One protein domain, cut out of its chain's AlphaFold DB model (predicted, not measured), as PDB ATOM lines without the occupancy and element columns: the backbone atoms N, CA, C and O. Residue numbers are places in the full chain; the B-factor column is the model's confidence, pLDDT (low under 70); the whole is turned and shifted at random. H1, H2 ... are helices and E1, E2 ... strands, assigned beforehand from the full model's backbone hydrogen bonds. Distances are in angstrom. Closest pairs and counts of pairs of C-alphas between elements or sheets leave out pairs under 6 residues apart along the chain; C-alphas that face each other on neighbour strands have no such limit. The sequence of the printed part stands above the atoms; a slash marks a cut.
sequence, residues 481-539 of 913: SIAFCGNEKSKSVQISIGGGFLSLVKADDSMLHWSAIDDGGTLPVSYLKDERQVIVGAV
ATOM      1  N   SER A 481      48.938  34.229 -32.384       77.25
ATOM      2  CA  SER A 481      48.630  35.542 -32.948       77.25
ATOM      3  C   SER A 481      47.127  35.782 -32.884       77.25
ATOM      4  O   SER A 481      46.348  34.911 -33.258       77.25
ATOM      5  N   ILE A 482      46.707  36.956 -32.417       82.19
ATOM      6  CA  ILE A 482      45.294  37.341 -32.366       82.19
ATOM      7  C   ILE A 482      45.068  38.425 -33.416       82.19
ATOM      8  O   ILE A 482      45.593  39.529 -33.288       82.19
ATOM      9  N   ALA A 483      44.283  38.112 -34.441       83.12
ATOM     10  CA  ALA A 483      43.808  39.073 -35.423       83.12
ATOM     11  C   ALA A 483      42.384  39.499 -35.051       83.12
ATOM     12  O   ALA A 483      41.522  38.664 -34.793       83.12
ATOM     13  N   PHE A 484      42.118  40.802 -34.995       82.31
ATOM     14  CA  PHE A 484      40.762  41.301 -34.773       82.31
ATOM     15  C   PHE A 484      40.033  41.373 -36.113       82.31
ATOM     16  O   PHE A 484      40.477  42.063 -37.030       82.31
ATOM     17  N   CYS A 485      38.913  40.665 -36.219       80.62
ATOM     18  CA  CYS A 485      38.124  40.585 -37.439       80.62
ATOM     19  C   CYS A 485      36.863  41.451 -37.285       80.62
ATOM     20  O   CYS A 485      36.031  41.190 -36.420       80.62
ATOM     21  N   GLY A 486      36.694  42.461 -38.144       64.81
ATOM     22  CA  GLY A 486      35.392  43.100 -38.382       64.81
ATOM     23  C   GLY A 486      35.247  44.591 -38.039       64.81
ATOM     24  O   GLY A 486      35.882  45.133 -37.137       64.81
ATOM     25  N   ASN A 487      34.341  45.231 -38.795       63.62
ATOM     26  CA  ASN A 487      33.835  46.600 -38.625       63.62
ATOM     27  C   ASN A 487      33.173  46.808 -37.246       63.62
ATOM     28  O   ASN A 487      32.575  45.877 -36.712       63.62
ATOM     29  N   GLU A 488      33.207  48.050 -36.736       61.31
ATOM     30  CA  GLU A 488      32.911  48.553 -35.366       61.31
ATOM     31  C   GLU A 488      31.827  47.865 -34.499       61.31
ATOM     32  O   GLU A 488      31.826  48.047 -33.280       61.31
ATOM     33  N   LYS A 489      30.895  47.094 -35.067       65.81
ATOM     34  CA  LYS A 489      29.716  46.552 -34.372       65.81
ATOM     35  C   LYS A 489      29.860  45.117 -33.847       65.81
ATOM     36  O   LYS A 489      29.175  44.788 -32.883       65.81
ATOM     37  N   SER A 490      30.753  44.294 -34.401       62.84
ATOM     38  CA  SER A 490      30.937  42.897 -33.969       62.84
ATOM     39  C   SER A 490      32.408  42.636 -33.679       62.84
ATOM     40  O   SER A 490      33.190  42.406 -34.592       62.84
ATOM     41  N   LYS A 491      32.803  42.698 -32.403       82.94
ATOM     42  CA  LYS A 491      34.184  42.424 -31.985       82.94
ATOM     43  C   LYS A 491      34.412  40.915 -31.946       82.94
ATOM     44  O   LYS A 491      34.183  40.288 -30.907       82.94
ATOM     45  N   SER A 492      34.833  40.339 -33.064       89.25
ATOM     46  CA  SER A 492      35.341  38.975 -33.104       89.25
ATOM     47  C   SER A 492      36.853  38.967 -33.333       89.25
ATOM     48  O   SER A 492      37.458  39.951 -33.763       89.25
ATOM     49  N   VAL A 493      37.486  37.877 -32.927       88.81
ATOM     50  CA  VAL A 493      38.922  37.653 -33.015       88.81
ATOM     51  C   VAL A 493      39.178  36.313 -33.650       88.81
ATOM     52  O   VAL A 493      38.546  35.316 -33.328       88.81
ATOM     53  N   GLN A 494      40.150  36.284 -34.525       87.62
ATOM     54  CA  GLN A 494      40.724  35.076 -35.047       87.62
ATOM     55  C   GLN A 494      42.027  34.810 -34.303       87.62
ATOM     56  O   GLN A 494      42.826  35.718 -34.073       87.62
ATOM     57  N   ILE A 495      42.232  33.563 -33.897       85.94
ATOM     58  CA  ILE A 495      43.407  33.170 -33.124       85.94
ATOM     59  C   ILE A 495      44.184  32.165 -33.948       85.94
ATOM     60  O   ILE A 495      43.682  31.081 -34.225       85.94
ATOM     61  N   SER A 496      45.399  32.533 -34.340       83.81
ATOM     62  CA  SER A 496      46.297  31.685 -35.106       83.81
ATOM     63  C   SER A 496      47.378  31.084 -34.220       83.81
ATOM     64  O   SER A 496      48.035  31.803 -33.469       83.81
ATOM     65  N   ILE A 497      47.577  29.770 -34.310       79.12
ATOM     66  CA  ILE A 497      48.594  29.025 -33.560       79.12
ATOM     67  C   ILE A 497      49.209  27.974 -34.482       79.12
ATOM     68  O   ILE A 497      48.492  27.298 -35.221       79.12
ATOM     69  N   GLY A 498      50.539  27.844 -34.466       72.88
ATOM     70  CA  GLY A 498      51.250  26.813 -35.236       72.88
ATOM     71  C   GLY A 498      51.015  26.869 -36.753       72.88
ATOM     72  O   GLY A 498      51.154  25.855 -37.430       72.88
ATOM     73  N   GLY A 499      50.628  28.032 -37.290       72.44
ATOM     74  CA  GLY A 499      50.288  28.200 -38.706       72.44
ATOM     75  C   GLY A 499      48.876  27.753 -39.097       72.44
ATOM     76  O   GLY A 499      48.605  27.659 -40.285       72.44
ATOM     77  N   GLY A 500      47.989  27.482 -38.136       78.12
ATOM     78  CA  GLY A 500      46.548  27.345 -38.374       78.12
ATOM     79  C   GLY A 500      45.732  28.283 -37.486       78.12
ATOM     80  O   GLY A 500      46.303  29.155 -36.835       78.12
ATOM     81  N   PHE A 501      44.416  28.106 -37.447       82.19
ATOM     82  CA  PHE A 501      43.439  28.999 -36.832       82.19
ATOM     83  C   PHE A 501      42.469  28.224 -35.938       82.19
ATOM     84  O   PHE A 501      42.073  27.104 -36.257       82.19
ATOM     85  N   LEU A 502      42.098  28.824 -34.808       83.88
ATOM     86  CA  LEU A 502      41.050  28.325 -33.923       83.88
ATOM     87  C   LEU A 502      39.705  28.944 -34.303       83.88
ATOM     88  O   LEU A 502      39.560  30.168 -34.282       83.88
ATOM     89  N   SER A 503      38.712  28.097 -34.558       83.81
ATOM     90  CA  SER A 503      37.342  28.501 -34.862       83.81
ATOM     91  C   SER A 503      36.337  27.846 -33.915       83.81
ATOM     92  O   SER A 503      36.561  26.767 -33.359       83.81
ATOM     93  N   LEU A 504      35.218  28.532 -33.666       81.38
ATOM     94  CA  LEU A 504      34.123  27.985 -32.866       81.38
ATOM     95  C   LEU A 504      33.362  26.943 -33.666       81.38
ATOM     96  O   LEU A 504      32.928  27.195 -34.787       81.38
ATOM     97  N   VAL A 505      33.113  25.801 -33.032       70.56
ATOM     98  CA  VAL A 505      32.264  24.763 -33.610       70.56
ATOM     99  C   VAL A 505      30.800  25.224 -33.675       70.56
ATOM    100  O   VAL A 505      30.121  24.998 -34.678       70.56
ATOM    101  N   LYS A 506      30.311  25.868 -32.606       74.56
ATOM    102  CA  LYS A 506      28.978  26.486 -32.476       74.56
ATOM    103  C   LYS A 506      29.074  27.688 -31.535       74.56
ATOM    104  O   LYS A 506      29.883  27.663 -30.617       74.56
ATOM    105  N   ALA A 507      28.234  28.707 -31.733       64.44
ATOM    106  CA  ALA A 507      28.325  29.996 -31.033       64.44
ATOM    107  C   ALA A 507      28.269  29.920 -29.488       64.44
ATOM    108  O   ALA A 507      28.856  30.778 -28.836       64.44
ATOM    109  N   ASP A 508      27.633  28.887 -28.924       60.41
ATOM    110  CA  ASP A 508      27.483  28.692 -27.470       60.41
ATOM    111  C   ASP A 508      28.333  27.539 -26.904       60.41
ATOM    112  O   ASP A 508      28.218  27.199 -25.727       60.41
ATOM    113  N   ASP A 509      29.174  26.907 -27.724       67.69
ATOM    114  CA  ASP A 509      29.910  25.710 -27.319       67.69
ATOM    115  C   ASP A 509      31.295  26.064 -26.749       67.69
ATOM    116  O   ASP A 509      31.950  27.028 -27.162       67.69
ATOM    117  N   SER A 510      31.764  25.270 -25.786       77.94
ATOM    118  CA  SER A 510      33.148  25.335 -25.298       77.94
ATOM    119  C   SER A 510      34.110  24.600 -26.234       77.94
ATOM    120  O   SER A 510      35.318  24.606 -26.010       77.94
ATOM    121  N   MET A 511      33.598  23.971 -27.292       80.50
ATOM    122  CA  MET A 511      34.396  23.249 -28.270       80.50
ATOM    123  C   MET A 511      34.956  24.174 -29.354       80.50
ATOM    124  O   MET A 511      34.217  24.816 -30.107       80.50
ATOM    125  N   LEU A 512      36.280  24.183 -29.462       83.00
ATOM    126  CA  LEU A 512      37.015  24.832 -30.536       83.00
ATOM    127  C   LEU A 512      37.535  23.786 -31.520       83.00
ATOM    128  O   LEU A 512      37.993  22.696 -31.149       83.00
ATOM    129  N   HIS A 513      37.471  24.144 -32.791       78.75
ATOM    130  CA  HIS A 513      38.118  23.425 -33.867       78.75
ATOM    131  C   HIS A 513      39.420  24.130 -34.236       78.75
ATOM    132  O   HIS A 513      39.545  25.343 -34.078       78.75
ATOM    133  N   TRP A 514      40.393  23.358 -34.711       79.56
ATOM    134  CA  TRP A 514      41.599  23.898 -35.317       79.56
ATOM    135  C   TRP A 514      41.631  23.508 -36.787       79.56
ATOM    136  O   TRP A 514      41.444  22.335 -37.112       79.56
ATOM    137  N   SER A 515      41.932  24.478 -37.641       68.94
ATOM    138  CA  SER A 515      42.141  24.286 -39.071       68.94
ATOM    139  C   SER A 515      43.489  24.879 -39.472       68.94
ATOM    140  O   SER A 515      43.846  25.960 -39.024       68.94
ATOM    141  N   ALA A 516      44.242  24.214 -40.349       68.44
ATOM    142  CA  ALA A 516      45.466  24.788 -40.924       68.44
ATOM    143  C   ALA A 516      45.187  26.005 -41.827       68.44
ATOM    144  O   ALA A 516      46.107  26.726 -42.201       68.44
ATOM    145  N   ILE A 517      43.928  26.197 -42.215       69.25
ATOM    146  CA  ILE A 517      43.490  27.181 -43.198       69.25
ATOM    147  C   ILE A 517      42.480  28.100 -42.526       69.25
ATOM    148  O   ILE A 517      41.671  27.648 -41.712       69.25
ATOM    149  N   ASP A 518      42.574  29.386 -42.846       77.94
ATOM    150  CA  ASP A 518      41.638  30.401 -42.385       77.94
ATOM    151  C   ASP A 518      40.240  30.082 -42.940       77.94
ATOM    152  O   ASP A 518      39.970  30.240 -44.130       77.94
ATOM    153  N   ASP A 519      39.350  29.585 -42.083       68.56
ATOM    154  CA  ASP A 519      37.964  29.270 -42.430       68.56
ATOM    155  C   ASP A 519      37.029  30.489 -42.294       68.56
ATOM    156  O   ASP A 519      35.807  30.352 -42.386       68.56
ATOM    157  N   GLY A 520      37.580  31.682 -42.037       80.44
ATOM    158  CA  GLY A 520      36.833  32.872 -41.632       80.44
ATOM    159  C   GLY A 520      36.177  32.721 -40.256       80.44
ATOM    160  O   GLY A 520      35.382  33.573 -39.843       80.44
ATOM    161  N   GLY A 521      36.473  31.633 -39.542       81.44
ATOM    162  CA  GLY A 521      35.995  31.366 -38.206       81.44
ATOM    163  C   GLY A 521      36.568  32.390 -37.241       81.44
ATOM    164  O   GLY A 521      37.777  32.580 -37.130       81.44
ATOM    165  N   THR A 522      35.679  33.063 -36.520       87.19
ATOM    166  CA  THR A 522      36.074  34.044 -35.514       87.19
ATOM    167  C   THR A 522      35.457  33.688 -34.172       87.19
ATOM    168  O   THR A 522      34.338  33.182 -34.077       87.19
ATOM    169  N   LEU A 523      36.215  33.934 -33.116       87.12
ATOM    170  CA  LEU A 523      35.804  33.790 -31.734       87.12
ATOM    171  C   LEU A 523      35.267  35.136 -31.241       87.12
ATOM    172  O   LEU A 523      35.864  36.175 -31.522       87.12
ATOM    173  N   PRO A 524      34.160  35.185 -30.489       88.69
ATOM    174  CA  PRO A 524      33.757  36.404 -29.811       88.69
ATOM    175  C   PRO A 524      34.889  36.905 -28.908       88.69
ATOM    176  O   PRO A 524      35.490  36.120 -28.178       88.69
ATOM    177  N   VAL A 525      35.145  38.218 -28.868       86.94
ATOM    178  CA  VAL A 525      36.148  38.796 -27.947       86.94
ATOM    179  C   VAL A 525      35.857  38.460 -26.478       86.94
ATOM    180  O   VAL A 525      36.769  38.469 -25.653       86.94
ATOM    181  N   SER A 526      34.611  38.122 -26.128       86.50
ATOM    182  CA  SER A 526      34.278  37.619 -24.794       86.50
ATOM    183  C   SER A 526      35.038  36.341 -24.429       86.50
ATOM    184  O   SER A 526      35.357  36.192 -23.261       86.50
ATOM    185  N   TYR A 527      35.422  35.481 -25.380       85.56
ATOM    186  CA  TYR A 527      36.217  34.272 -25.103       85.56
ATOM    187  C   TYR A 527      37.635  34.589 -24.612       85.56
ATOM    188  O   TYR A 527      38.224  33.782 -23.905       85.56
ATOM    189  N   LEU A 528      38.184  35.758 -24.958       82.94
ATOM    190  CA  LEU A 528      39.470  36.219 -24.419       82.94
ATOM    191  C   LEU A 528      39.346  36.761 -22.990       82.94
ATOM    192  O   LEU A 528      40.342  36.847 -22.279       82.94
ATOM    193  N   LYS A 529      38.141  37.188 -22.596       82.62
ATOM    194  CA  LYS A 529      37.859  37.763 -21.272       82.62
ATOM    195  C   LYS A 529      37.318  36.734 -20.294       82.62
ATOM    196  O   LYS A 529      37.455  36.908 -19.090       82.62
ATOM    197  N   ASP A 530      36.633  35.732 -20.816       79.19
ATOM    198  CA  ASP A 530      36.008  34.693 -20.033       79.19
ATOM    199  C   ASP A 530      37.054  33.629 -19.692       79.19
ATOM    200  O   ASP A 530      37.689  33.058 -20.575       79.19
ATOM    201  N   GLU A 531      37.227  33.352 -18.403       80.31
ATOM    202  CA  GLU A 531      38.123  32.300 -17.914       80.31
ATOM    203  C   GLU A 531      37.557  30.884 -18.125       80.31
ATOM    204  O   GLU A 531      38.044  29.913 -17.540       80.31
ATOM    205  N   ARG A 532      36.526  30.739 -18.964       86.81
ATOM    206  CA  ARG A 532      35.974  29.443 -19.353       86.81
ATOM    207  C   ARG A 532      37.048  28.522 -19.934       86.81
ATOM    208  O   ARG A 532      37.905  28.920 -20.725       86.81
ATOM    209  N   GLN A 533      36.944  27.246 -19.585       86.56
ATOM    210  CA  GLN A 533      37.720  26.201 -20.237       86.56
ATOM    211  C   GLN A 533      37.078  25.849 -21.579       86.56
ATOM    212  O   GLN A 533      35.871  25.621 -21.666       86.56
ATOM    213  N   VAL A 534      37.906  25.785 -22.613       86.81
ATOM    214  CA  VAL A 534      37.551  25.321 -23.949       86.81
ATOM    215  C   VAL A 534      38.177  23.956 -24.220       86.81
ATOM    216  O   VAL A 534      39.220  23.620 -23.660       86.81
ATOM    217  N   ILE A 535      37.532  23.164 -25.073       83.88
ATOM    218  CA  ILE A 535      38.025  21.867 -25.534       83.88
ATOM    219  C   ILE A 535      38.452  22.015 -26.989       83.88
ATOM    220  O   ILE A 535      37.616  22.311 -27.837       83.88
ATOM    221  N   VAL A 536      39.725  21.780 -27.295       74.12
ATOM    222  CA  VAL A 536      40.236  21.859 -28.669       74.12
ATOM    223  C   VAL A 536      40.366  20.457 -29.261       74.12
ATOM    224  O   VAL A 536      41.113  19.636 -28.728       74.12
ATOM    225  N   GLY A 537      39.647  20.195 -30.363       61.44
ATOM    226  CA  GLY A 537      39.757  18.948 -31.143       61.44
ATOM    227  C   GLY A 537      38.467  18.166 -31.437       61.44
ATOM    228  O   GLY A 537      38.532  16.986 -31.774       61.44
ATOM    229  N   ALA A 538      37.285  18.783 -31.330       57.94
ATOM    230  CA  ALA A 538      36.010  18.070 -31.464       57.94
ATOM    231  C   ALA A 538      35.443  18.017 -32.905       57.94
ATOM    232  O   ALA A 538      35.461  19.008 -33.633       57.94
ATOM    233  N   VAL A 539      34.859  16.867 -33.288       64.44
ATOM    234  CA  VAL A 539      34.002  16.697 -34.484       64.44
ATOM    235  C   VAL A 539      32.555  17.025 -34.124       64.44
ATOM    236  O   VAL A 539      32.016  16.465 -33.165       64.44
TER     237      VAL A 539
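Overview. This is residues 481 to 539 of the 913 residues of the protein "TPR domain protein" of Metarhizium guizhouense (strain ARSEF 977) (UniProt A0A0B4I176). One strongly twisted, curled sheet makes the body: strands E1 to E4 run back and forth side by side, then the backbone crosses back past E2 and through tiny helix H1 to place E5 beside E4. The printed part has 59 residues with five named strands and one named helix, in the order E1 E2 E3 E4 H1 E5. The mixed sheet has the order E1 E2 E3 E4 E5; the class is mostly strand, with under half of the residues in named elements. The whole is compact, with a radius of gyration of the C-alphas of 10.9 A and spans of 31 by 24 by 17 A.

Along the chain. Find C-alpha 481 at (48.630, 35.542, -32.948); from there E1 runs 12.5 A to residue 485. E2, residues 492 to 497, covers 16.6 A, E3, residues 500 to 504, 13.6 A, and E4, residues 511 to 515, 13.3 A. H1 holds residues 526 to 529, and E5, residues 533 to 536, ends at C-alpha 536, (40.236, 21.859, -28.669).

Arrangement. E1 to E4 form a meander, each strand the antiparallel neighbour of the one before; look for N 483 and O 494 at 2.8 A, N 502 and O 495 at 2.8 A, and N 503 and O 513 at 2.9 A. Residues 523 to 524 pair antiparallel with 492 to 493 of E2. H1 only grazes the sheet with residues 526 to 528; it is too short for an O i to N i+4 pair. E4, H1 and E5 form a strand-helix-strand unit, two parallel neighbour strands with a helix between, its crossover right-handed; N 512 and O 535 are 2.8 A apart.

Size, cuts and confidence. The C-alphas of Glu 488 and Val 539, the two farthest apart, are 31.9 A apart. The printed part has no cut and no long link. The mean pLDDT of the printed part is 77.6; 15 residues are under 70, among them 486 to 490 and 537 to 539.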